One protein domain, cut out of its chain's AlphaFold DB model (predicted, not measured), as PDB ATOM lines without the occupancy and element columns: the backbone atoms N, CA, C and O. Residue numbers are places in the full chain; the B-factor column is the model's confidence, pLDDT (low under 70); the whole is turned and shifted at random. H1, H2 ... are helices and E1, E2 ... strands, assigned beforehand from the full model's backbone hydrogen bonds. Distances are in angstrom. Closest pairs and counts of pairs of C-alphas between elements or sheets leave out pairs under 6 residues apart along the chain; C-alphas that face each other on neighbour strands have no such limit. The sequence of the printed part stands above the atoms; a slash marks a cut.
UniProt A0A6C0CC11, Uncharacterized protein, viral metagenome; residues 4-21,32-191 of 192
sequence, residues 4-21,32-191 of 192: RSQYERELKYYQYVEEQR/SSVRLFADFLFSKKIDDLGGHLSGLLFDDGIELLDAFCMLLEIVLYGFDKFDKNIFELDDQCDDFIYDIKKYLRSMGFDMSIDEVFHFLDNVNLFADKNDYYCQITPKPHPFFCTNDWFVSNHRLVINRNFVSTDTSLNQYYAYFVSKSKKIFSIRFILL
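What this domain is: This is residues 4 to 21 and 32 to 191 of the 192 residues of an uncharacterized protein of viral metagenome (UniProt A0A6C0CC11). A strongly twisted, curled sheet of six strands bends over one long helix, H4, which packs on it near the middle of the domain; H2 covers H4 away from the sheet, and H5 packs beside edge strand E1. Residues 4 to 12 of H1 stick out as an arm, and small H6 lies far from it. The printed part has 178 residues, with six named helices and six named strands in the order H1 H2 H3 H4 H5 E1 H6 E2 E3 E4 E5 E6. The sheet is mixed, ordered E1 E6 E5 E2 E4 E3, and the class is mixed, helices and strands. The whole is compact, with a radius of gyration of the C-alphas of 17.5 A, but elongated in outline, spanning 57 by 36 by 33 A.

Where its parts are: H1, residues 4 to 21, begins at C-alpha 4 (-14.543, -28.852, 54.250) and is 25.9 A long. H2 is residues 33 to 43, H3 residues 53 to 56, and H4 residues 64 to 81, 25.3 A long. H5 is residues 95 to 106, 17.2 A; E1 is residues 109 to 115, 20.0 A, starting at C-alpha 109 (2.138, -37.211, 34.357). H6, residues 123 to 129, precedes E2, residues 134 to 138, E3, 149 to 151, E4, 154 to 158, and E5, 173 to 177. E6, residues 183 to 190, is 23.8 A long and ends at C-alpha 190 (2.573, -32.706, 35.778).

How they stand to each other: H1 touches H3 with residues 17 to 21 alone; the closest C-alphas, of Val 17 and Gly 55, are 5.2 A apart. H2 touches H4 at a steep tilt of 48 degrees, the same way, closest at the C-alphas of Ala 38 and Ile 74, 5.4 A. H4 is on the sheet; its closest C-alphas to E3 are Glu 73 and Val 151, 6.3 A. H4 and H5 make two layers with the sheet, helices on one face, though H5 stands at the sheet's level, 1.9 A in height; its closest C-alphas to E1 are Lys 101 and Met 111, 5.8 A. E1 and E6 are antiparallel, with N 110 and O 189 at 2.8 A. E5 and E6 form an antiparallel hairpin, with N 186 and O 174 at 2.8 A. E5 and E2 are parallel, with N 136 and O 175 at 2.8 A. E2 and E4 are antiparallel, with N 135 and O 157 at 2.8 A; E3 and E4 form a hairpin, with N 156 and O 149 at 2.8 A. E1, H6 and E2 form a split strand-helix-strand unit, two strands running the same way with E6 and E5 between them, its crossover right-handed; H6 only grazes the sheet with residues 123 to 127. In H1, H2, H4, H5 and H6 every O i to N i+4 pair is within hydrogen-bond range; H3 is too short for one.

The domain as a whole: The C-alphas farthest apart, of Arg 4 and Phe 143, are 61.9 A apart. Residues 22 to 31 are not printed, and C-alphas 21 and 32 are 20.3 A apart across the cut. The links H4 to H5 and E4 to E5 are long. The mean pLDDT of the printed part is 77.2; 56 residues are under 70, among them 9 to 21, 50 to 62 and 117 to 130.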
ATOM      1  N   ARG A   4     -14.571 -27.561  53.565       68.00
ATOM      2  CA  ARG A   4     -14.543 -28.852  54.250       68.00
ATOM      3  C   ARG A   4     -14.397 -30.016  53.274       68.00
ATOM      4  O   ARG A   4     -13.610 -30.924  53.511       68.00
ATOM      5  N   SER A   5     -15.094 -29.943  52.142       66.94
ATOM      6  CA  SER A   5     -15.009 -30.953  51.082       66.94
ATOM      7  C   SER A   5     -13.644 -30.974  50.385       66.94
ATOM      8  O   SER A   5     -13.213 -32.017  49.897       66.94
ATOM      9  N   GLN A   6     -12.952 -29.831  50.350       63.22
ATOM     10  CA  GLN A   6     -11.607 -29.714  49.794       63.22
ATOM     11  C   GLN A   6     -10.566 -30.316  50.747       63.22
ATOM     12  O   GLN A   6      -9.776 -31.158  50.329       63.22
ATOM     13  N   TYR A   7     -10.660 -29.994  52.039       70.62
ATOM     14  CA  TYR A   7      -9.806 -30.570  53.078       70.62
ATOM     15  C   TYR A   7      -9.937 -32.099  53.177       70.62
ATOM     16  O   TYR A   7      -8.943 -32.810  53.279       70.62
ATOM     17  N   GLU A   8     -11.155 -32.641  53.080       75.19
ATOM     18  CA  GLU A   8     -11.380 -34.096  53.091       75.19
ATOM     19  C   GLU A   8     -10.775 -34.810  51.869       75.19
ATOM     20  O   GLU A   8     -10.386 -35.976  51.971       75.19
ATOM     21  N   ARG A   9     -10.676 -34.134  50.716       63.59
ATOM     22  CA  ARG A   9      -9.989 -34.674  49.530       63.59
ATOM     23  C   ARG A   9      -8.478 -34.683  49.713       63.59
ATOM     24  O   ARG A   9      -7.857 -35.699  49.417       63.59
ATOM     25  N   GLU A  10      -7.915 -33.593  50.224       54.16
ATOM     26  CA  GLU A  10      -6.481 -33.493  50.518       54.16
ATOM     27  C   GLU A  10      -6.063 -34.531  51.563       54.16
ATOM     28  O   GLU A  10      -5.092 -35.252  51.362       54.16
ATOM     29  N   LEU A  11      -6.843 -34.706  52.633       66.06
ATOM     30  CA  LEU A  11      -6.544 -35.688  53.676       66.06
ATOM     31  C   LEU A  11      -6.539 -37.128  53.139       66.06
ATOM     32  O   LEU A  11      -5.649 -37.908  53.472       66.06
ATOM     33  N   LYS A  12      -7.509 -37.474  52.281       61.44
ATOM     34  CA  LYS A  12      -7.556 -38.784  51.613       61.44
ATOM     35  C   LYS A  12      -6.378 -38.989  50.668       61.44
ATOM     36  O   LYS A  12      -5.866 -40.099  50.589       61.44
ATOM     37  N   TYR A  13      -5.961 -37.936  49.970       52.50
ATOM     38  CA  TYR A  13      -4.778 -37.971  49.121       52.50
ATOM     39  C   TYR A  13      -3.513 -38.247  49.948       52.50
ATOM     40  O   TYR A  13      -2.767 -39.159  49.612       52.50
ATOM     41  N   TYR A  14      -3.317 -37.557  51.076       53.34
ATOM     42  CA  TYR A  14      -2.169 -37.799  51.960       53.34
ATOM     43  C   TYR A  14      -2.164 -39.202  52.576       53.34
ATOM     44  O   TYR A  14      -1.125 -39.850  52.596       53.34
ATOM     45  N   GLN A  15      -3.317 -39.697  53.038       61.91
ATOM     46  CA  GLN A  15      -3.430 -41.065  53.562       61.91
ATOM     47  C   GLN A  15      -3.088 -42.107  52.500       61.91
ATOM     48  O   GLN A  15      -2.333 -43.035  52.765       61.91
ATOM     49  N   TYR A  16      -3.586 -41.906  51.282       60.56
ATOM     50  CA  TYR A  16      -3.261 -42.755  50.148       60.56
ATOM     51  C   TYR A  16      -1.752 -42.743  49.832       60.56
ATOM     52  O   TYR A  16      -1.173 -43.802  49.617       60.56
ATOM     53  N   VAL A  17      -1.098 -41.575  49.848       48.75
ATOM     54  CA  VAL A  17       0.358 -41.451  49.635       48.75
ATOM     55  C   VAL A  17       1.155 -42.198  50.712       48.75
ATOM     56  O   VAL A  17       2.086 -42.931  50.380       48.75
ATOM     57  N   GLU A  18       0.775 -42.072  51.985       51.25
ATOM     58  CA  GLU A  18       1.434 -42.772  53.098       51.25
ATOM     59  C   GLU A  18       1.243 -44.299  53.029       51.25
ATOM     60  O   GLU A  18       2.188 -45.049  53.264       51.25
ATOM     61  N   GLU A  19       0.074 -44.785  52.602       52.59
ATOM     62  CA  GLU A  19      -0.156 -46.222  52.364       52.59
ATOM     63  C   GLU A  19       0.696 -46.773  51.205       52.59
ATOM     64  O   GLU A  19       1.104 -47.937  51.222       52.59
ATOM     65  N   GLN A  20       1.006 -45.950  50.196       47.06
ATOM     66  CA  GLN A  20       1.933 -46.344  49.129       47.06
ATOM     67  C   GLN A  20       3.403 -46.315  49.587       47.06
ATOM     68  O   GLN A  20       4.204 -47.099  49.073       47.06
ATOM     69  N   ARG A  21       3.762 -45.487  50.583       46.19
ATOM     70  CA  ARG A  21       5.119 -45.443  51.162       46.19
ATOM     71  C   ARG A  21       5.516 -46.744  51.871       46.19
ATOM     72  O   ARG A  21       6.691 -47.101  51.874       46.19
ATOM     73  N   SER A  32      20.307 -48.795  37.499       61.16
ATOM     74  CA  SER A  32      19.130 -49.542  37.074       61.16
ATOM     75  C   SER A  32      17.860 -49.183  37.849       61.16
ATOM     76  O   SER A  32      16.824 -49.763  37.556       61.16
ATOM     77  N   SER A  33      17.882 -48.223  38.779       73.75
ATOM     78  CA  SER A  33      16.696 -47.775  39.531       73.75
ATOM     79  C   SER A  33      15.498 -47.442  38.636       73.75
ATOM     80  O   SER A  33      14.416 -48.011  38.781       73.75
ATOM     81  N   VAL A  34      15.717 -46.577  37.646       81.75
ATOM     82  CA  VAL A  34      14.681 -46.154  36.697       81.75
ATOM     83  C   VAL A  34      14.244 -47.314  35.806       81.75
ATOM     84  O   VAL A  34      13.058 -47.470  35.526       81.75
ATOM     85  N   ARG A  35      15.183 -48.187  35.419       83.69
ATOM     86  CA  ARG A  35      14.890 -49.402  34.652       83.69
ATOM     87  C   ARG A  35      14.019 -50.383  35.437       83.69
ATOM     88  O   ARG A  35      13.034 -50.872  34.902       83.69
ATOM     89  N   LEU A  36      14.372 -50.667  36.690       81.50
ATOM     90  CA  LEU A  36      13.628 -51.555  37.582       81.50
ATOM     91  C   LEU A  36      12.225 -51.007  37.835       81.50
ATOM     92  O   LEU A  36      11.253 -51.762  37.812       81.50
ATOM     93  N   PHE A  37      12.114 -49.691  38.022       83.94
ATOM     94  CA  PHE A  37      10.826 -49.025  38.132       83.94
ATOM     95  C   PHE A  37      10.009 -49.141  36.840       83.94
ATOM     96  O   PHE A  37       8.840 -49.512  36.900       83.94
ATOM     97  N   ALA A  38      10.609 -48.893  35.673       87.56
ATOM     98  CA  ALA A  38       9.944 -49.059  34.384       87.56
ATOM     99  C   ALA A  38       9.479 -50.511  34.170       87.56
ATOM    100  O   ALA A  38       8.333 -50.743  33.795       87.56
ATOM    101  N   ASP A  39      10.322 -51.499  34.480       85.88
ATOM    102  CA  ASP A  39       9.970 -52.920  34.409       85.88
ATOM    103  C   ASP A  39       8.790 -53.260  35.331       85.88
ATOM    104  O   ASP A  39       7.869 -53.970  34.919       85.88
ATOM    105  N   PHE A  40       8.775 -52.726  36.556       83.75
ATOM    106  CA  PHE A  40       7.646 -52.865  37.473       83.75
ATOM    107  C   PHE A  40       6.380 -52.205  36.915       83.75
ATOM    108  O   PHE A  40       5.333 -52.855  36.864       83.75
ATOM    109  N   LEU A  41       6.475 -50.954  36.462       86.50
ATOM    110  CA  LEU A  41       5.371 -50.168  35.913       86.50
ATOM    111  C   LEU A  41       4.712 -50.892  34.733       86.50
ATOM    112  O   LEU A  41       3.516 -51.165  34.772       86.50
ATOM    113  N   PHE A  42       5.498 -51.273  33.725       87.81
ATOM    114  CA  PHE A  42       4.996 -51.930  32.515       87.81
ATOM    115  C   PHE A  42       4.656 -53.416  32.713       87.81
ATOM    116  O   PHE A  42       4.108 -54.043  31.809       87.81
ATOM    117  N   SER A  43       4.959 -54.010  33.874       85.50
ATOM    118  CA  SER A  43       4.465 -55.352  34.231       85.50
ATOM    119  C   SER A  43       3.010 -55.350  34.711       85.50
ATOM    120  O   SER A  43       2.367 -56.404  34.740       85.50
ATOM    121  N   LYS A  44       2.483 -54.185  35.108       83.25
ATOM    122  CA  LYS A  44       1.088 -54.035  35.526       83.25
ATOM    123  C   LYS A  44       0.175 -54.136  34.312       83.25
ATOM    124  O   LYS A  44       0.505 -53.662  33.233       83.25
ATOM    125  N   LYS A  45      -1.000 -54.743  34.482       81.25
ATOM    126  CA  LYS A  45      -2.019 -54.715  33.429       81.25
ATOM    127  C   LYS A  45      -2.579 -53.303  33.325       81.25
ATOM    128  O   LYS A  45      -2.847 -52.686  34.349       81.25
ATOM    129  N   ILE A  46      -2.814 -52.837  32.099       77.44
ATOM    130  CA  ILE A  46      -3.360 -51.497  31.831       77.44
ATOM    131  C   ILE A  46      -4.687 -51.270  32.573       77.44
ATOM    132  O   ILE A  46      -4.892 -50.207  33.151       77.44
ATOM    133  N   ASP A  47      -5.554 -52.285  32.608       75.12
ATOM    134  CA  ASP A  47      -6.849 -52.225  33.303       75.12
ATOM    135  C   ASP A  47      -6.713 -52.203  34.838       75.12
ATOM    136  O   ASP A  47      -7.622 -51.755  35.535       75.12
ATOM    137  N   ASP A  48      -5.556 -52.633  35.356       70.81
ATOM    138  CA  ASP A  48      -5.209 -52.656  36.780       70.81
ATOM    139  C   ASP A  48      -4.340 -51.447  37.185       70.81
ATOM    140  O   ASP A  48      -3.848 -51.398  38.311       70.81
ATOM    141  N   LEU A  49      -4.170 -50.432  36.319       71.62
ATOM    142  CA  LEU A  49      -3.495 -49.157  36.645       71.62
ATOM    143  C   LEU A  49      -4.309 -48.267  37.614       71.62
ATOM    144  O   LEU A  49      -4.092 -47.057  37.707       71.62
ATOM    145  N   GLY A  50      -5.277 -48.857  38.317       59.31
ATOM    146  CA  GLY A  50      -6.101 -48.203  39.319       59.31
ATOM    147  C   GLY A  50      -5.322 -47.949  40.605       59.31
ATOM    148  O   GLY A  50      -4.785 -48.872  41.211       59.31
ATOM    149  N   GLY A  51      -5.326 -46.689  41.035       52.72
ATOM    150  CA  GLY A  51      -4.552 -46.200  42.171       52.72
ATOM    151  C   GLY A  51      -3.300 -45.500  41.669       52.72
ATOM    152  O   GLY A  51      -2.388 -46.131  41.149       52.72
ATOM    153  N   HIS A  52      -3.283 -44.176  41.804       52.97
ATOM    154  CA  HIS A  52      -2.157 -43.331  41.447       52.97
ATOM    155  C   HIS A  52      -0.820 -43.906  41.965       52.97
ATOM    156  O   HIS A  52      -0.538 -43.857  43.161       52.97
ATOM    157  N   LEU A  53       0.039 -44.399  41.071       54.78
ATOM    158  CA  LEU A  53       1.447 -44.705  41.361       54.78
ATOM    159  C   LEU A  53       2.265 -43.415  41.579       54.78
ATOM    160  O   LEU A  53       3.479 -43.473  41.747       54.78
ATOM    161  N   SER A  54       1.613 -42.245  41.595       50.47
ATOM    162  CA  SER A  54       2.219 -40.924  41.792       50.47
ATOM    163  C   SER A  54       2.995 -40.789  43.103       50.47
ATOM    164  O   SER A  54       3.914 -39.981  43.175       50.47
ATOM    165  N   GLY A  55       2.669 -41.595  44.121       51.00
ATOM    166  CA  GLY A  55       3.381 -41.602  45.404       51.00
ATOM    167  C   GLY A  55       4.796 -42.194  45.353       51.00
ATOM    168  O   GLY A  55       5.537 -42.043  46.315       51.00
ATOM    169  N   LEU A  56       5.183 -42.860  44.256       54.62
ATOM    170  CA  LEU A  56       6.486 -43.533  44.139       54.62
ATOM    171  C   LEU A  56       7.626 -42.632  43.647       54.62
ATOM    172  O   LEU A  56       8.773 -43.065  43.698       54.62
ATOM    173  N   LEU A  57       7.339 -41.432  43.129       55.25
ATOM    174  CA  LEU A  57       8.317 -40.698  42.312       55.25
ATOM    175  C   LEU A  57       8.665 -39.291  42.778       55.25
ATOM    176  O   LEU A  57       9.608 -38.728  42.238       55.25
ATOM    177  N   PHE A  58       7.954 -38.721  43.750       53.38
ATOM    178  CA  PHE A  58       8.275 -37.396  44.273       53.38
ATOM    179  C   PHE A  58       8.369 -37.426  45.792       53.38
ATOM    180  O   PHE A  58       7.359 -37.373  46.487       53.38
ATOM    181  N   ASP A  59       9.600 -37.482  46.294       55.66
ATOM    182  CA  ASP A  59       9.913 -36.839  47.566       55.66
ATOM    183  C   ASP A  59      10.126 -35.337  47.313       55.66
ATOM    184  O   ASP A  59      10.509 -34.938  46.209       55.66
ATOM    185  N   ASP A  60       9.924 -34.506  48.341       52.16
ATOM    186  CA  ASP A  60       9.995 -33.029  48.311       52.16
ATOM    187  C   ASP A  60      11.352 -32.437  47.835       52.16
ATOM    188  O   ASP A  60      11.556 -31.224  47.896       52.16
ATOM    189  N   GLY A  61      12.301 -33.264  47.381       57.31
ATOM    190  CA  GLY A  61      13.653 -32.878  46.972       57.31
ATOM    191  C   GLY A  61      14.055 -33.209  45.529       57.31
ATOM    192  O   GLY A  61      15.204 -32.949  45.185       57.31
ATOM    193  N   ILE A  62      13.184 -33.787  44.691       68.81
ATOM    194  CA  ILE A  62      13.547 -34.110  43.296       68.81
ATOM    195  C   ILE A  62      13.521 -32.850  42.422       68.81
ATOM    196  O   ILE A  62      12.498 -32.169  42.320       68.81
ATOM    197  N   GLU A  63      14.641 -32.557  41.755       76.88
ATOM    198  CA  GLU A  63      14.725 -31.458  40.795       76.88
ATOM    199  C   GLU A  63      13.888 -31.768  39.542       76.88
ATOM    200  O   GLU A  63      13.841 -32.899  39.054       76.88
ATOM    201  N   LEU A  64      13.234 -30.751  38.965       80.50
ATOM    202  CA  LEU A  64      12.394 -30.928  37.768       80.50
ATOM    203  C   LEU A  64      13.172 -31.487  36.572       80.50
ATOM    204  O   LEU A  64      12.600 -32.181  35.731       80.50
ATOM    205  N   LEU A  65      14.472 -31.199  36.517       79.81
ATOM    206  CA  LEU A  65      15.367 -31.746  35.515       79.81
ATOM    207  C   LEU A  65      15.555 -33.255  35.673       79.81
ATOM    208  O   LEU A  65      15.431 -33.992  34.696       79.81
ATOM    209  N   ASP A  66      15.793 -33.717  36.897       80.19
ATOM    210  CA  ASP A  66      15.922 -35.142  37.196       80.19
ATOM    211  C   ASP A  66      14.609 -35.873  36.912       80.19
ATOM    212  O   ASP A  66      14.611 -36.950  36.309       80.19
ATOM    213  N   ALA A  67      13.473 -35.249  37.245       84.25
ATOM    214  CA  ALA A  67      12.155 -35.766  36.898       84.25
ATOM    215  C   ALA A  67      11.976 -35.899  35.377       84.25
ATOM    216  O   ALA A  67      11.521 -36.942  34.904       84.25
ATOM    217  N   PHE A  68      12.367 -34.887  34.595       87.62
ATOM    218  CA  PHE A  68      12.342 -34.966  33.133       87.62
ATOM    219  C   PHE A  68      13.201 -36.123  32.615       87.62
ATOM    220  O   PHE A  68      12.740 -36.911  31.785       87.62
ATOM    221  N   CYS A  69      14.436 -36.238  33.108       86.19
ATOM    222  CA  CYS A  69      15.364 -37.278  32.687       86.19
ATOM    223  C   CYS A  69      14.795 -38.668  32.966       86.19
ATOM    224  O   CYS A  69      14.709 -39.486  32.054       86.19
ATOM    225  N   MET A  70      14.313 -38.894  34.186       88.31
ATOM    226  CA  MET A  70      13.688 -40.144  34.600       88.31
ATOM    227  C   MET A  70      12.472 -40.504  33.736       88.31
ATOM    228  O   MET A  70      12.362 -41.640  33.278       88.31
ATOM    229  N   LEU A  71      11.571 -39.552  33.474       91.69
ATOM    230  CA  LEU A  71      10.401 -39.783  32.618       91.69
ATOM    231  C   LEU A  71      10.806 -40.165  31.198       91.69
ATOM    232  O   LEU A  71      10.210 -41.068  30.607       91.69
ATOM    233  N   LEU A  72      11.835 -39.513  30.658       92.94
ATOM    234  CA  LEU A  72      12.359 -39.837  29.341       92.94
ATOM    235  C   LEU A  72      12.934 -41.257  29.298       92.94
ATOM    236  O   LEU A  72      12.664 -41.986  28.344       92.94
ATOM    237  N   GLU A  73      13.674 -41.678  30.327       92.00
ATOM    238  CA  GLU A  73      14.160 -43.058  30.403       92.00
ATOM    239  C   GLU A  73      13.007 -44.063  30.474       92.00
ATOM    240  O   GLU A  73      13.009 -45.041  29.730       92.00
ATOM    241  N   ILE A  74      11.996 -43.805  31.314       92.50
ATOM    242  CA  ILE A  74      10.802 -44.657  31.437       92.50
ATOM    243  C   ILE A  74      10.111 -44.807  30.083       92.50
ATOM    244  O   ILE A  74       9.744 -45.920  29.708       92.50
ATOM    245  N   VAL A  75       9.962 -43.719  29.321       94.38
ATOM    246  CA  VAL A  75       9.392 -43.774  27.968       94.38
ATOM    247  C   VAL A  75      10.214 -44.699  27.077       94.38
ATOM    248  O   VAL A  75       9.645 -45.593  26.456       94.38
ATOM    249  N   LEU A  76      11.538 -44.532  27.033       93.44
ATOM    250  CA  LEU A  76      12.415 -45.344  26.186       93.44
ATOM    251  C   LEU A  76      12.416 -46.827  26.587       93.44
ATOM    252  O   LEU A  76      12.343 -47.684  25.709       93.44
ATOM    253  N   TYR A  77      12.405 -47.138  27.884       92.06
ATOM    254  CA  TYR A  77      12.211 -48.510  28.361       92.06
ATOM    255  C   TYR A  77      10.835 -49.062  27.983       92.06
ATOM    256  O   TYR A  77      10.722 -50.238  27.646       92.06
ATOM    257  N   GLY A  78       9.796 -48.223  27.996       91.12
ATOM    258  CA  GLY A  78       8.461 -48.581  27.526       91.12
ATOM    259  C   GLY A  78       8.473 -48.998  26.061       91.12
ATOM    260  O   GLY A  78       7.976 -50.071  25.730       91.12
ATOM    261  N   PHE A  79       9.107 -48.205  25.193       91.19
ATOM    262  CA  PHE A  79       9.299 -48.560  23.785       91.19
ATOM    263  C   PHE A  79       9.940 -49.944  23.629       91.19
ATOM    264  O   PHE A  79       9.369 -50.799  22.950       91.19
ATOM    265  N   ASP A  80      11.055 -50.204  24.317       88.44
ATOM    266  CA  ASP A  80      11.710 -51.514  24.250       88.44
ATOM    267  C   ASP A  80      10.819 -52.640  24.793       88.44
ATOM    268  O   ASP A  80      10.807 -53.738  24.240       88.44
ATOM    269  N   LYS A  81      10.041 -52.384  25.851       86.00
ATOM    270  CA  LYS A  81       9.147 -53.376  26.463       86.00
ATOM    271  C   LYS A  81       8.023 -53.820  25.531       86.00
ATOM    272  O   LYS A  81       7.591 -54.969  25.616       86.00
ATOM    273  N   PHE A  82       7.556 -52.924  24.666       86.50
ATOM    274  CA  PHE A  82       6.558 -53.217  23.638       86.50
ATOM    275  C   PHE A  82       7.180 -53.715  22.320       86.50
ATOM    276  O   PHE A  82       6.468 -53.805  21.319       86.50
ATOM    277  N   ASP A  83       8.486 -54.023  22.300       87.62
ATOM    278  CA  ASP A  83       9.253 -54.373  21.098       87.62
ATOM    279  C   ASP A  83       9.100 -53.318  19.980       87.62
ATOM    280  O   ASP A  83       9.015 -53.629  18.787       87.62
ATOM    281  N   LYS A  84       9.028 -52.037  20.369       89.38
ATOM    282  CA  LYS A  84       8.896 -50.888  19.470       89.38
ATOM    283  C   LYS A  84      10.164 -50.054  19.471       89.38
ATOM    284  O   LYS A  84      10.814 -49.858  20.491       89.38
ATOM    285  N   ASN A  85      10.481 -49.489  18.313       89.44
ATOM    286  CA  ASN A  85      11.566 -48.535  18.178       89.44
ATOM    287  C   ASN A  85      10.993 -47.140  17.925       89.44
ATOM    288  O   ASN A  85      10.248 -46.937  16.969       89.44
ATOM    289  N   ILE A  86      11.387 -46.166  18.743       90.81
ATOM    290  CA  ILE A  86      10.925 -44.782  18.609       90.81
ATOM    291  C   ILE A  86      11.236 -44.171  17.239       90.81
ATOM    292  O   ILE A  86      10.445 -43.402  16.702       90.81
ATOM    293  N   PHE A  87      12.337 -44.578  16.603       92.00
ATOM    294  CA  PHE A  87      12.696 -44.114  15.265       92.00
ATOM    295  C   PHE A  87      11.812 -44.708  14.159       92.00
ATOM    296  O   PHE A  87      11.900 -44.263  13.021       92.00
ATOM    297  N   GLU A  88      10.985 -45.713  14.445       90.94
ATOM    298  CA  GLU A  88      10.030 -46.292  13.487       90.94
ATOM    299  C   GLU A  88       8.661 -45.613  13.531       90.94
ATOM    300  O   GLU A  88       7.767 -46.007  12.790       90.94
ATOM    301  N   LEU A  89       8.500 -44.583  14.364       88.50
ATOM    302  CA  LEU A  89       7.256 -43.841  14.448       88.50
ATOM    303  C   LEU A  89       6.960 -43.082  13.147       88.50
ATOM    304  O   LEU A  89       7.761 -42.253  12.704       88.50
ATOM    305  N   ASP A  90       5.778 -43.329  12.585       84.25
ATOM    306  CA  ASP A  90       5.277 -42.631  11.396       84.25
ATOM    307  C   ASP A  90       4.145 -41.638  11.709       84.25
ATOM    308  O   ASP A  90       3.979 -40.653  10.981       84.25
ATOM    309  N   ASP A  91       3.407 -41.854  12.802       82.50
ATOM    310  CA  ASP A  91       2.314 -41.005  13.288       82.50
ATOM    311  C   ASP A  91       2.355 -40.915  14.822       82.50
ATOM    312  O   ASP A  91       2.545 -41.910  15.513       82.50
ATOM    313  N   GLN A  92       2.130 -39.721  15.363       80.38
ATOM    314  CA  GLN A  92       1.987 -39.456  16.798       80.38
ATOM    315  C   GLN A  92       0.781 -40.156  17.460       80.38
ATOM    316  O   GLN A  92       0.687 -40.187  18.689       80.38
ATOM    317  N   CYS A  93      -0.150 -40.686  16.662       79.75
ATOM    318  CA  CYS A  93      -1.367 -41.359  17.119       79.75
ATOM    319  C   CYS A  93      -1.233 -42.884  17.248       79.75
ATOM    320  O   CYS A  93      -2.250 -43.549  17.420       79.75
ATOM    321  N   ASP A  94      -0.023 -43.444  17.147       81.12
ATOM    322  CA  ASP A  94       0.190 -44.892  17.257       81.12
ATOM    323  C   ASP A  94      -0.325 -45.446  18.608       81.12
ATOM    324  O   ASP A  94      -0.143 -44.832  19.665       81.12
ATOM    325  N   ASP A  95      -0.970 -46.614  18.583       83.88
ATOM    326  CA  ASP A  95      -1.666 -47.206  19.734       83.88
ATOM    327  C   ASP A  95      -0.724 -47.423  20.926       83.88
ATOM    328  O   ASP A  95      -1.093 -47.211  22.083       83.88
ATOM    329  N   PHE A  96       0.537 -47.777  20.668       84.44
ATOM    330  CA  PHE A  96       1.493 -47.996  21.752       84.44
ATOM    331  C   PHE A  96       1.856 -46.677  22.470       84.44
ATOM    332  O   PHE A  96       2.148 -46.689  23.667       84.44
ATOM    333  N   ILE A  97       1.821 -45.527  21.776       89.31
ATOM    334  CA  ILE A  97       2.015 -44.212  22.409       89.31
ATOM    335  C   ILE A  97       0.880 -43.978  23.397       89.31
ATOM    336  O   ILE A  97       1.111 -43.500  24.509       89.31
ATOM    337  N   TYR A  98      -0.346 -44.315  22.997       87.94
ATOM    338  CA  TYR A  98      -1.507 -44.211  23.866       87.94
ATOM    339  C   TYR A  98      -1.355 -45.088  25.113       87.94
ATOM    340  O   TYR A  98      -1.665 -44.633  26.216       87.94
ATOM    341  N   ASP A  99      -0.802 -46.291  24.977       88.88
ATOM    342  CA  ASP A  99      -0.540 -47.160  26.122       88.88
ATOM    343  C   ASP A  99       0.549 -46.602  27.048       88.88
ATOM    344  O   ASP A  99       0.293 -46.479  28.245       88.88
ATOM    345  N   ILE A 100       1.700 -46.150  26.530       91.25
ATOM    346  CA  ILE A 100       2.738 -45.485  27.346       91.25
ATOM    347  C   ILE A 100       2.149 -44.282  28.102       91.25
ATOM    348  O   ILE A 100       2.391 -44.126  29.301       91.25
ATOM    349  N   LYS A 101       1.310 -43.466  27.445       90.81
ATOM    350  CA  LYS A 101       0.616 -42.338  28.092       90.81
ATOM    351  C   LYS A 101      -0.254 -42.783  29.267       90.81
ATOM    352  O   LYS A 101      -0.276 -42.090  30.278       90.81
ATOM    353  N   LYS A 102      -0.961 -43.917  29.181       88.81
ATOM    354  CA  LYS A 102      -1.767 -44.425  30.311       88.81
ATOM    355  C   LYS A 102      -0.903 -44.760  31.522       88.81
ATOM    356  O   LYS A 102      -1.267 -44.378  32.633       88.81
ATOM    357  N   TYR A 103       0.235 -45.425  31.316       89.12
ATOM    358  CA  TYR A 103       1.167 -45.735  32.405       89.12
ATOM    359  C   TYR A 103       1.692 -44.455  33.061       89.12
ATOM    360  O   TYR A 103       1.606 -44.320  34.280       89.12
ATOM    361  N   LEU A 104       2.129 -43.469  32.274       89.38
ATOM    362  CA  LEU A 104       2.593 -42.185  32.816       89.38
ATOM    363  C   LEU A 104       1.481 -41.419  33.551       89.38
ATOM    364  O   LEU A 104       1.718 -40.865  34.625       89.38
ATOM    365  N   ARG A 105       0.242 -41.460  33.046       87.69
ATOM    366  CA  ARG A 105      -0.918 -40.847  33.717       87.69
ATOM    367  C   ARG A 105      -1.211 -41.483  35.066       87.69
ATOM    368  O   ARG A 105      -1.574 -40.766  35.996       87.69
ATOM    369  N   SER A 106      -1.004 -42.793  35.207       82.38
ATOM    370  CA  SER A 106      -1.121 -43.468  36.507       82.38
ATOM    371  C   SER A 106      -0.108 -42.939  37.532       82.38
ATOM    372  O   SER A 106      -0.396 -42.927  38.724       82.38
ATOM    373  N   MET A 107       1.030 -42.410  37.076       80.56
ATOM    374  CA  MET A 107       2.049 -41.761  37.908       80.56
ATOM    375  C   MET A 107       1.818 -40.255  38.108       80.56
ATOM    376  O   MET A 107       2.617 -39.605  38.772       80.56
ATOM    377  N   GLY A 108       0.745 -39.678  37.556       82.44
ATOM    378  CA  GLY A 108       0.463 -38.242  37.668       82.44
ATOM    379  C   GLY A 108       1.122 -37.373  36.594       82.44
ATOM    380  O   GLY A 108       1.189 -36.157  36.764       82.44
ATOM    381  N   PHE A 109       1.565 -37.956  35.478       87.44
ATOM    382  CA  PHE A 109       2.138 -37.211  34.357       87.44
ATOM    383  C   PHE A 109       1.358 -37.431  33.071       87.44
ATOM    384  O   PHE A 109       0.953 -38.545  32.756       87.44
ATOM    385  N   ASP A 110       1.207 -36.381  32.275       89.81
ATOM    386  CA  ASP A 110       0.847 -36.532  30.872       89.81
ATOM    387  C   ASP A 110       2.094 -36.445  30.000       89.81
ATOM    388  O   ASP A 110       3.059 -35.753  30.328       89.81
ATOM    389  N   MET A 111       2.047 -37.132  28.865       93.12
ATOM    390  CA  MET A 111       3.077 -37.061  27.837       93.12
ATOM    391  C   MET A 111       2.444 -36.587  26.534       93.12
ATOM    392  O   MET A 111       1.381 -37.073  26.137       93.12
ATOM    393  N   SER A 112       3.125 -35.694  25.822       91.44
ATOM    394  CA  SER A 112       2.844 -35.433  24.412       91.44
ATOM    395  C   SER A 112       4.019 -35.880  23.549       91.44
ATOM    396  O   SER A 112       5.182 -35.738  23.929       91.44
ATOM    397  N   ILE A 113       3.685 -36.480  22.410       92.19
ATOM    398  CA  ILE A 113       4.605 -36.724  21.305       92.19
ATOM    399  C   ILE A 113       3.968 -36.012  20.127       92.19
ATOM    400  O   ILE A 113       2.839 -36.344  19.777       92.19
ATOM    401  N   ASP A 114       4.661 -35.024  19.578       90.44
ATOM    402  CA  ASP A 114       4.118 -34.139  18.549       90.44
ATOM    403  C   ASP A 114       5.051 -34.116  17.333       90.44
ATOM    404  O   ASP A 114       6.263 -33.916  17.487       90.44
ATOM    405  N   GLU A 115       4.500 -34.312  16.131       89.06
ATOM    406  CA  GLU A 115       5.225 -34.112  14.869       89.06
ATOM    407  C   GLU A 115       5.495 -32.614  14.652       89.06
ATOM    408  O   GLU A 115       4.614 -31.759  14.780       89.06
ATOM    409  N   VAL A 116       6.733 -32.270  14.300       85.00
ATOM    410  CA  VAL A 116       7.150 -30.887  14.067       85.00
ATOM    411  C   VAL A 116       7.069 -30.561  12.572       85.00
ATOM    412  O   VAL A 116       8.001 -30.795  11.806       85.00
ATOM    413  N   PHE A 117       5.966 -29.932  12.164       66.12
ATOM    414  CA  PHE A 117       5.587 -29.716  10.757       66.12
ATOM    415  C   PHE A 117       6.395 -28.664   9.961       66.12
ATOM    416  O   PHE A 117       6.049 -28.360   8.821       66.12
ATOM    417  N   HIS A 118       7.470 -28.088  10.510       57.78
ATOM    418  CA  HIS A 118       8.132 -26.914   9.907       57.78
ATOM    419  C   HIS A 118       9.594 -27.110   9.484       57.78
ATOM    420  O   HIS A 118      10.234 -26.151   9.054       57.78
ATOM    421  N   PHE A 119      10.132 -28.329   9.560       56.91
ATOM    422  CA  PHE A 119      11.560 -28.579   9.338       56.91
ATOM    423  C   PHE A 119      11.786 -29.751   8.380       56.91
ATOM    424  O   PHE A 119      12.347 -30.775   8.751       56.91
ATOM    425  N   LEU A 120      11.341 -29.591   7.131       52.50
ATOM    426  CA  LEU A 120      11.531 -30.601   6.084       52.50
ATOM    427  C   LEU A 120      12.990 -30.714   5.603       52.50
ATOM    428  O   LEU A 120      13.376 -31.776   5.126       52.50
ATOM    429  N   ASP A 121      13.821 -29.678   5.785       51.47
ATOM    430  CA  ASP A 121      15.095 -29.600   5.052       51.47
ATOM    431  C   ASP A 121      16.376 -29.592   5.905       51.47
ATOM    432  O   ASP A 121      17.462 -29.752   5.345       51.47
ATOM    433  N   ASN A 122      16.324 -29.425   7.238       60.38
ATOM    434  CA  ASN A 122      17.554 -29.473   8.046       60.38
ATOM    435  C   ASN A 122      17.328 -29.676   9.559       60.38
ATOM    436  O   ASN A 122      16.899 -28.762  10.264       60.38
ATOM    437  N   VAL A 123      17.722 -30.843  10.075       63.12
ATOM    438  CA  VAL A 123      17.716 -31.170  11.517       63.12
ATOM    439  C   VAL A 123      18.618 -30.223  12.320       63.12
ATOM    440  O   VAL A 123      18.288 -29.875  13.449       63.12
ATOM    441  N   ASN A 124      19.714 -29.734  11.732       60.78
ATOM    442  CA  ASN A 124      20.614 -28.808  12.423       60.78
ATOM    443  C   ASN A 124      19.945 -27.441  12.635       60.78
ATOM    444  O   ASN A 124      20.052 -26.870  13.709       60.78
ATOM    445  N   LEU A 125      19.149 -26.962  11.666       59.34
ATOM    446  CA  LEU A 125      18.373 -25.723  11.834       59.34
ATOM    447  C   LEU A 125      17.277 -25.853  12.894       59.34
ATOM    448  O   LEU A 125      16.865 -24.846  13.466       59.34
ATOM    449  N   PHE A 126      16.774 -27.065  13.121       65.69
ATOM    450  CA  PHE A 126      15.821 -27.335  14.188       65.69
ATOM    451  C   PHE A 126      16.494 -27.257  15.561       65.69
ATOM    452  O   PHE A 126      15.992 -26.552  16.436       65.69
ATOM    453  N   ALA A 127      17.649 -27.912  15.714       64.06
ATOM    454  CA  ALA A 127      18.443 -27.895  16.940       64.06
ATOM    455  C   ALA A 127      18.967 -26.491  17.294       64.06
ATOM    456  O   ALA A 127      18.949 -26.116  18.459       64.06
ATOM    457  N   ASP A 128      19.380 -25.702  16.297       63.47
ATOM    458  CA  ASP A 128      19.976 -24.374  16.507       63.47
ATOM    459  C   ASP A 128      18.950 -23.279  16.851       63.47
ATOM    460  O   ASP A 128      19.314 -22.242  17.403       63.47
ATOM    461  N   LYS A 129      17.673 -23.458  16.484       63.38
ATOM    462  CA  LYS A 129      16.625 -22.430  16.648       63.38
ATOM    463  C   LYS A 129      15.812 -22.547  17.931       63.38
ATOM    464  O   LYS A 129      15.004 -21.662  18.200       63.38
ATOM    465  N   ASN A 130      15.958 -23.640  18.665       67.25
ATOM    466  CA  ASN A 130      15.081 -23.967  19.776       67.25
ATOM    467  C   ASN A 130      15.901 -24.462  20.964       67.25
ATOM    468  O   ASN A 130      16.839 -25.243  20.803       67.25
ATOM    469  N   ASP A 131      15.468 -24.096  22.164       70.75
ATOM    470  CA  ASP A 131      16.087 -24.530  23.414       70.75
ATOM    471  C   ASP A 131      15.598 -25.934  23.813       70.75
ATOM    472  O   ASP A 131      14.937 -26.132  24.830       70.75
ATOM    473  N   TYR A 132      15.895 -26.942  22.985       74.62
ATOM    474  CA  TYR A 132      15.671 -28.344  23.352       74.62
ATOM    475  C   TYR A 132      16.615 -28.756  24.474       74.62
ATOM    476  O   TYR A 132      17.768 -28.325  24.502       74.62
ATOM    477  N   TYR A 133      16.151 -29.644  25.350       80.31
ATOM    478  CA  TYR A 133      16.982 -30.192  26.412       80.31
ATOM    479  C   TYR A 133      17.900 -31.303  25.890       80.31
ATOM    480  O   TYR A 133      19.108 -31.280  26.131       80.31
ATOM    481  N   CYS A 134      17.362 -32.264  25.129       87.12
ATOM    482  CA  CYS A 134      18.172 -33.349  24.572       87.12
ATOM    483  C   CYS A 134      17.675 -33.877  23.218       87.12
ATOM    484  O   CYS A 134      16.502 -33.779  22.860       87.12
ATOM    485  N   GLN A 135      18.600 -34.467  22.465       88.06
ATOM    486  CA  GLN A 135      18.339 -35.219  21.246       88.06
ATOM    487  C   GLN A 135      18.462 -36.719  21.524       88.06
ATOM    488  O   GLN A 135      19.463 -37.173  22.078       88.06
ATOM    489  N   ILE A 136      17.492 -37.500  21.063       91.50
ATOM    490  CA  ILE A 136      17.524 -38.963  21.103       91.50
ATOM    491  C   ILE A 136      18.056 -39.468  19.761       91.50
ATOM    492  O   ILE A 136      17.529 -39.145  18.694       91.50
ATOM    493  N   THR A 137      19.115 -40.271  19.806       89.69
ATOM    494  CA  THR A 137      19.770 -40.863  18.632       89.69
ATOM    495  C   THR A 137      19.972 -42.363  18.827       89.69
ATOM    496  O   THR A 137      19.983 -42.832  19.966       89.69
ATOM    497  N   PRO A 138      20.123 -43.154  17.750       89.38
ATOM    498  CA  PRO A 138      20.503 -44.551  17.887       89.38
ATOM    499  C   PRO A 138      21.832 -44.674  18.630       89.38
ATOM    500  O   PRO A 138      22.773 -43.918  18.368       89.38
ATOM    501  N   LYS A 139      21.928 -45.644  19.540       86.00
ATOM    502  CA  LYS A 139      23.182 -45.944  20.227       86.00
ATOM    503  C   LYS A 139      24.251 -46.319  19.191       86.00
ATOM    504  O   LYS A 139      24.017 -47.208  18.368       86.00
ATOM    505  N   PRO A 140      25.415 -45.645  19.190       79.69
ATOM    506  CA  PRO A 140      26.492 -45.974  18.275       79.69
ATOM    507  C   PRO A 140      27.123 -47.318  18.660       79.69
ATOM    508  O   PRO A 140      26.826 -47.902  19.702       79.69
ATOM    509  N   HIS A 141      28.032 -47.816  17.822       79.94
ATOM    510  CA  HIS A 141      28.778 -49.033  18.142       79.94
ATOM    511  C   HIS A 141      29.480 -48.892  19.515       79.94
ATOM    512  O   HIS A 141      30.011 -47.813  19.790       79.94
ATOM    513  N   PRO A 142      29.553 -49.948  20.356       73.88
ATOM    514  CA  PRO A 142      30.130 -49.887  21.707       73.88
ATOM    515  C   PRO A 142      31.492 -49.185  21.828       73.88
ATOM    516  O   PRO A 142      31.753 -48.517  22.821       73.88
ATOM    517  N   PHE A 143      32.337 -49.270  20.797       72.94
ATOM    518  CA  PHE A 143      33.637 -48.585  20.732       72.94
ATOM    519  C   PHE A 143      33.554 -47.051  20.815       72.94
ATOM    520  O   PHE A 143      34.526 -46.417  21.210       72.94
ATOM    521  N   PHE A 144      32.416 -46.458  20.452       69.56
ATOM    522  CA  PHE A 144      32.165 -45.016  20.515       69.56
ATOM    523  C   PHE A 144      31.317 -44.613  21.729       69.56
ATOM    524  O   PHE A 144      30.934 -43.454  21.839       69.56
ATOM    525  N   CYS A 145      30.985 -45.554  22.619       66.50
ATOM    526  CA  CYS A 145      30.101 -45.313  23.755       66.50
ATOM    527  C   CYS A 145      30.880 -44.847  24.995       66.50
ATOM    528  O   CYS A 145      30.942 -45.567  25.990       66.50
ATOM    529  N   THR A 146      31.501 -43.667  24.942       65.25
ATOM    530  CA  THR A 146      32.246 -43.096  26.077       65.25
ATOM    531  C   THR A 146      31.590 -41.810  26.579       65.25
ATOM    532  O   THR A 146      31.337 -40.895  25.807       65.25
ATOM    533  N   ASN A 147      31.343 -41.727  27.893       64.94
ATOM    534  CA  ASN A 147      30.836 -40.535  28.599       64.94
ATOM    535  C   ASN A 147      29.515 -39.937  28.072       64.94
ATOM    536  O   ASN A 147      29.252 -38.754  28.275       64.94
ATOM    537  N   ASP A 148      28.687 -40.743  27.415       69.44
ATOM    538  CA  ASP A 148      27.361 -40.344  26.954       69.44
ATOM    539  C   ASP A 148      26.273 -40.980  27.823       69.44
ATOM    540  O   ASP A 148      26.461 -42.048  28.414       69.44
ATOM    541  N   TRP A 149      25.107 -40.343  27.850       82.06
ATOM    542  CA  TRP A 149      23.919 -40.889  28.490       82.06
ATOM    543  C   TRP A 149      23.240 -41.888  27.547       82.06
ATOM    544  O   TRP A 149      22.838 -41.548  26.432       82.06
ATOM    545  N   PHE A 150      23.151 -43.147  27.979       83.50
ATOM    546  CA  PHE A 150      22.556 -44.231  27.203       83.50
ATOM    547  C   PHE A 150      21.381 -44.850  27.943       83.50
ATOM    548  O   PHE A 150      21.511 -45.217  29.106       83.50
ATOM    549  N   VAL A 151      20.288 -45.067  27.216       85.75
ATOM    550  CA  VAL A 151      19.103 -45.779  27.702       85.75
ATOM    551  C   VAL A 151      18.774 -46.856  26.682       85.75
ATOM    552  O   VAL A 151      18.440 -46.561  25.531       85.75
ATOM    553  N   SER A 152      18.948 -48.118  27.071       86.25
ATOM    554  CA  SER A 152      18.837 -49.272  26.170       86.25
ATOM    555  C   SER A 152      19.651 -49.112  24.870       86.25
ATOM    556  O   SER A 152      20.886 -49.037  24.914       86.25
ATOM    557  N   ASN A 153      18.977 -49.053  23.712       87.38
ATOM    558  CA  ASN A 153      19.555 -48.875  22.377       87.38
ATOM    559  C   ASN A 153      19.561 -47.411  21.904       87.38
ATOM    560  O   ASN A 153      19.779 -47.138  20.720       87.38
ATOM    561  N   HIS A 154      19.367 -46.466  22.820       89.62
ATOM    562  CA  HIS A 154      19.298 -45.038  22.547       89.62
ATOM    563  C   HIS A 154      20.465 -44.303  23.211       89.62
ATOM    564  O   HIS A 154      20.922 -44.660  24.300       89.62
ATOM    565  N   ARG A 155      20.947 -43.260  22.541       87.00
ATOM    566  CA  ARG A 155      21.889 -42.268  23.052       87.00
ATOM    567  C   ARG A 155      21.158 -40.943  23.214       87.00
ATOM    568  O   ARG A 155      20.549 -40.459  22.259       87.00
ATOM    569  N   LEU A 156      21.277 -40.352  24.393       86.81
ATOM    570  CA  LEU A 156      20.724 -39.054  24.742       86.81
ATOM    571  C   LEU A 156      21.843 -38.013  24.700       86.81
ATOM    572  O   LEU A 156      22.821 -38.083  25.443       86.81
ATOM    573  N   VAL A 157      21.720 -37.059  23.780       83.44
ATOM    574  CA  VAL A 157      22.689 -35.980  23.574       83.44
ATOM    575  C   VAL A 157      22.097 -34.697  24.135       83.44
ATOM    576  O   VAL A 157      21.169 -34.132  23.560       83.44
ATOM    577  N   ILE A 158      22.623 -34.245  25.269       79.25
ATOM    578  CA  ILE A 158      22.162 -33.021  25.932       79.25
ATOM    579  C   ILE A 158      22.615 -31.798  25.128       79.25
ATOM    580  O   ILE A 158      23.764 -31.715  24.679       79.25
ATOM    581  N   ASN A 159      21.720 -30.827  24.966       75.00
ATOM    582  CA  ASN A 159      22.048 -29.539  24.378       75.00
ATOM    583  C   ASN A 159      22.895 -28.715  25.358       75.00
ATOM    584  O   ASN A 159      22.425 -28.290  26.408       75.00
ATOM    585  N   ARG A 160      24.152 -28.445  24.996       68.75
ATOM    586  CA  ARG A 160      25.080 -27.665  25.836       68.75
ATOM    587  C   ARG A 160      24.708 -26.191  25.962       68.75
ATOM    588  O   ARG A 160      25.199 -25.531  26.870       68.75
ATOM    589  N   ASN A 161      23.882 -25.685  25.051       67.31
ATOM    590  CA  ASN A 161      23.415 -24.303  25.057       67.31
ATOM    591  C   ASN A 161      22.078 -24.146  25.791       67.31
ATOM    592  O   ASN A 161      21.564 -23.036  25.857       67.31
ATOM    593  N   PHE A 162      21.510 -25.235  26.325       71.06
ATOM    594  CA  PHE A 162      20.273 -25.169  27.089       71.06
ATOM    595  C   PHE A 162      20.475 -24.317  28.345       71.06
ATOM    596  O   PHE A 162      21.318 -24.621  29.192       71.06
ATOM    597  N   VAL A 163      19.693 -23.246  28.471       66.44
ATOM    598  CA  VAL A 163      19.705 -22.371  29.644       66.44
ATOM    599  C   VAL A 163      18.526 -22.750  30.532       66.44
ATOM    600  O   VAL A 163      17.385 -22.401  30.238       66.44
ATOM    601  N   SER A 164      18.807 -23.448  31.635       61.44
ATOM    602  CA  SER A 164      17.800 -23.717  32.664       61.44
ATOM    603  C   SER A 164      17.470 -22.410  33.385       61.44
ATOM    604  O   SER A 164      18.242 -21.944  34.220       61.44
ATOM    605  N   THR A 165      16.347 -21.787  33.044       61.16
ATOM    606  CA  THR A 165      15.722 -20.764  33.894       61.16
ATOM    607  C   THR A 165      14.792 -21.454  34.903       61.16
ATOM    608  O   THR A 165      14.541 -22.653  34.764       61.16
ATOM    609  N   ASP A 166      14.316 -20.755  35.941       57.31
ATOM    610  CA  ASP A 166      13.260 -21.272  36.833       57.31
ATOM    611  C   ASP A 166      12.055 -21.683  35.973       57.31
ATOM    612  O   ASP A 166      11.296 -20.840  35.489       57.31
ATOM    613  N   THR A 167      11.935 -22.976  35.689       63.81
ATOM    614  CA  THR A 167      11.074 -23.500  34.626       63.81
ATOM    615  C   THR A 167      10.186 -24.605  35.160       63.81
ATOM    616  O   THR A 167      10.512 -25.291  36.122       63.81
ATOM    617  N   SER A 168       9.023 -24.768  34.541       77.94
ATOM    618  CA  SER A 168       8.131 -25.901  34.768       77.94
ATOM    619  C   SER A 168       8.557 -27.105  33.926       77.94
ATOM    620  O   SER A 168       9.142 -26.938  32.857       77.94
ATOM    621  N   LEU A 169       8.184 -28.320  34.351       82.38
ATOM    622  CA  LEU A 169       8.509 -29.577  33.655       82.38
ATOM    623  C   LEU A 169       8.207 -29.542  32.141       82.38
ATOM    624  O   LEU A 169       8.950 -30.090  31.333       82.38
ATOM    625  N   ASN A 170       7.141 -28.843  31.752       79.88
ATOM    626  CA  ASN A 170       6.711 -28.708  30.360       79.88
ATOM    627  C   ASN A 170       7.641 -27.866  29.468       79.88
ATOM    628  O   ASN A 170       7.403 -27.817  28.265       79.88
ATOM    629  N   GLN A 171       8.652 -27.193  30.027       81.94
ATOM    630  CA  GLN A 171       9.676 -26.459  29.278       81.94
ATOM    631  C   GLN A 171      10.855 -27.350  28.875       81.94
ATOM    632  O   GLN A 171      11.684 -26.933  28.071       81.94
ATOM    633  N   TYR A 172      10.943 -28.567  29.412       86.19
ATOM    634  CA  TYR A 172      11.929 -29.538  28.967       86.19
ATOM    635  C   TYR A 172      11.382 -30.326  27.778       86.19
ATOM    636  O   TYR A 172      10.260 -30.839  27.788       86.19
ATOM    637  N   TYR A 173      12.207 -30.422  26.740       88.19
ATOM    638  CA  TYR A 173      11.839 -31.019  25.464       88.19
ATOM    639  C   TYR A 173      12.931 -31.982  25.005       88.19
ATOM    640  O   TYR A 173      14.102 -31.597  24.913       88.19
ATOM    641  N   ALA A 174      12.547 -33.205  24.651       90.94
ATOM    642  CA  ALA A 174      13.394 -34.107  23.876       90.94
ATOM    643  C   ALA A 174      12.924 -34.138  22.422       90.94
ATOM    644  O   ALA A 174      11.749 -33.892  22.144       90.94
ATOM    645  N   TYR A 175      13.811 -34.473  21.490       91.75
ATOM    646  CA  TYR A 175      13.412 -34.714  20.105       91.75
ATOM    647  C   TYR A 175      14.167 -35.872  19.465       91.75
ATOM    648  O   TYR A 175      15.277 -36.219  19.870       91.75
ATOM    649  N   PHE A 176      13.569 -36.446  18.427       91.69
ATOM    650  CA  PHE A 176      14.175 -37.490  17.611       91.69
ATOM    651  C   PHE A 176      13.750 -37.368  16.151       91.69
ATOM    652  O   PHE A 176      12.782 -36.683  15.815       91.69
ATOM    653  N   VAL A 177      14.498 -38.041  15.278       89.62
ATOM    654  CA  VAL A 177      14.212 -38.107  13.842       89.62
ATOM    655  C   VAL A 177      13.824 -39.536  13.499       89.62
ATOM    656  O   VAL A 177      14.614 -40.456  13.715       89.62
ATOM    657  N   SER A 178      12.624 -39.725  12.964       90.62
ATOM    658  CA  SER A 178      12.167 -41.032  12.507       90.62
ATOM    659  C   SER A 178      12.921 -41.491  11.252       90.62
ATOM    660  O   SER A 178      13.584 -40.718  10.546       90.62
ATOM    661  N   LYS A 179      12.781 -42.772  10.909       88.81
ATOM    662  CA  LYS A 179      13.264 -43.346   9.647       88.81
ATOM    663  C   LYS A 179      12.610 -42.672   8.440       88.81
ATOM    664  O   LYS A 179      13.290 -42.477   7.434       88.81
ATOM    665  N   SER A 180      11.352 -42.245   8.570       87.62
ATOM    666  CA  SER A 180      10.616 -41.450   7.578       87.62
ATOM    667  C   SER A 180      11.032 -39.972   7.526       87.62
ATOM    668  O   SER A 180      10.422 -39.191   6.802       87.62
ATOM    669  N   LYS A 181      12.112 -39.587   8.227       85.38
ATOM    670  CA  LYS A 181      12.682 -38.225   8.269       85.38
ATOM    671  C   LYS A 181      11.771 -37.176   8.902       85.38
ATOM    672  O   LYS A 181      12.044 -35.985   8.785       85.38
ATOM    673  N   LYS A 182      10.744 -37.612   9.625       87.25
ATOM    674  CA  LYS A 182       9.915 -36.737  10.446       87.25
ATOM    675  C   LYS A 182      10.628 -36.430  11.753       87.25
ATOM    676  O   LYS A 182      11.339 -37.276  12.295       87.25
ATOM    677  N   ILE A 183      10.434 -35.218  12.254       88.38
ATOM    678  CA  ILE A 183      10.942 -34.809  13.560       88.38
ATOM    679  C   ILE A 183       9.784 -34.875  14.540       88.38
ATOM    680  O   ILE A 183       8.742 -34.265  14.310       88.38
ATOM    681  N   PHE A 184       9.994 -35.580  15.640       91.12
ATOM    682  CA  PHE A 184       9.044 -35.658  16.737       91.12
ATOM    683  C   PHE A 184       9.664 -35.053  17.989       91.12
ATOM    684  O   PHE A 184      10.865 -35.209  18.232       91.12
ATOM    685  N   SER A 185       8.843 -34.376  18.788       91.69
ATOM    686  CA  SER A 185       9.231 -33.875  20.107       91.69
ATOM    687  C   SER A 185       8.446 -34.571  21.209       91.69
ATOM    688  O   SER A 185       7.266 -34.847  21.017       91.69
ATOM    689  N   ILE A 186       9.097 -34.836  22.341       93.69
ATOM    690  CA  ILE A 186       8.499 -35.432  23.540       93.69
ATOM    691  C   ILE A 186       8.484 -34.390  24.655       93.69
ATOM    692  O   ILE A 186       9.491 -33.709  24.888       93.69
ATOM    693  N   ARG A 187       7.341 -34.280  25.335       92.38
ATOM    694  CA  ARG A 187       7.071 -33.333  26.423       92.38
ATOM    695  C   ARG A 187       6.340 -34.021  27.555       92.38
ATOM    696  O   ARG A 187       5.542 -34.924  27.305       92.38
ATOM    697  N   PHE A 188       6.532 -33.507  28.765       91.81
ATOM    698  CA  PHE A 188       5.825 -33.977  29.949       91.81
ATOM    699  C   PHE A 188       5.128 -32.833  30.675       91.81
ATOM    700  O   PHE A 188       5.620 -31.706  30.721       91.81
ATOM    701  N   ILE A 189       3.968 -33.128  31.246       88.25
ATOM    702  CA  ILE A 189       3.188 -32.194  32.055       88.25
ATOM    703  C   ILE A 189       2.839 -32.902  33.359       88.25
ATOM    704  O   ILE A 189       2.363 -34.035  33.338       88.25
ATOM    705  N   LEU A 190       3.062 -32.233  34.487       85.31
ATOM    706  CA  LEU A 190       2.573 -32.706  35.778       85.31
ATOM    707  C   LEU A 190       1.056 -32.465  35.858       85.31
ATOM    708  O   LEU A 190       0.589 -31.375  35.532       85.31
ATOM    709  N   LEU A 191       0.290 -33.483  36.254       77.06
ATOM    710  CA  LEU A 191      -1.178 -33.433  36.340       77.06
ATOM    711  C   LEU A 191      -1.706 -33.031  37.727       77.06
ATOM    712  O   LEU A 191      -2.922 -33.035  37.929       77.06
TER     713      LEU A 191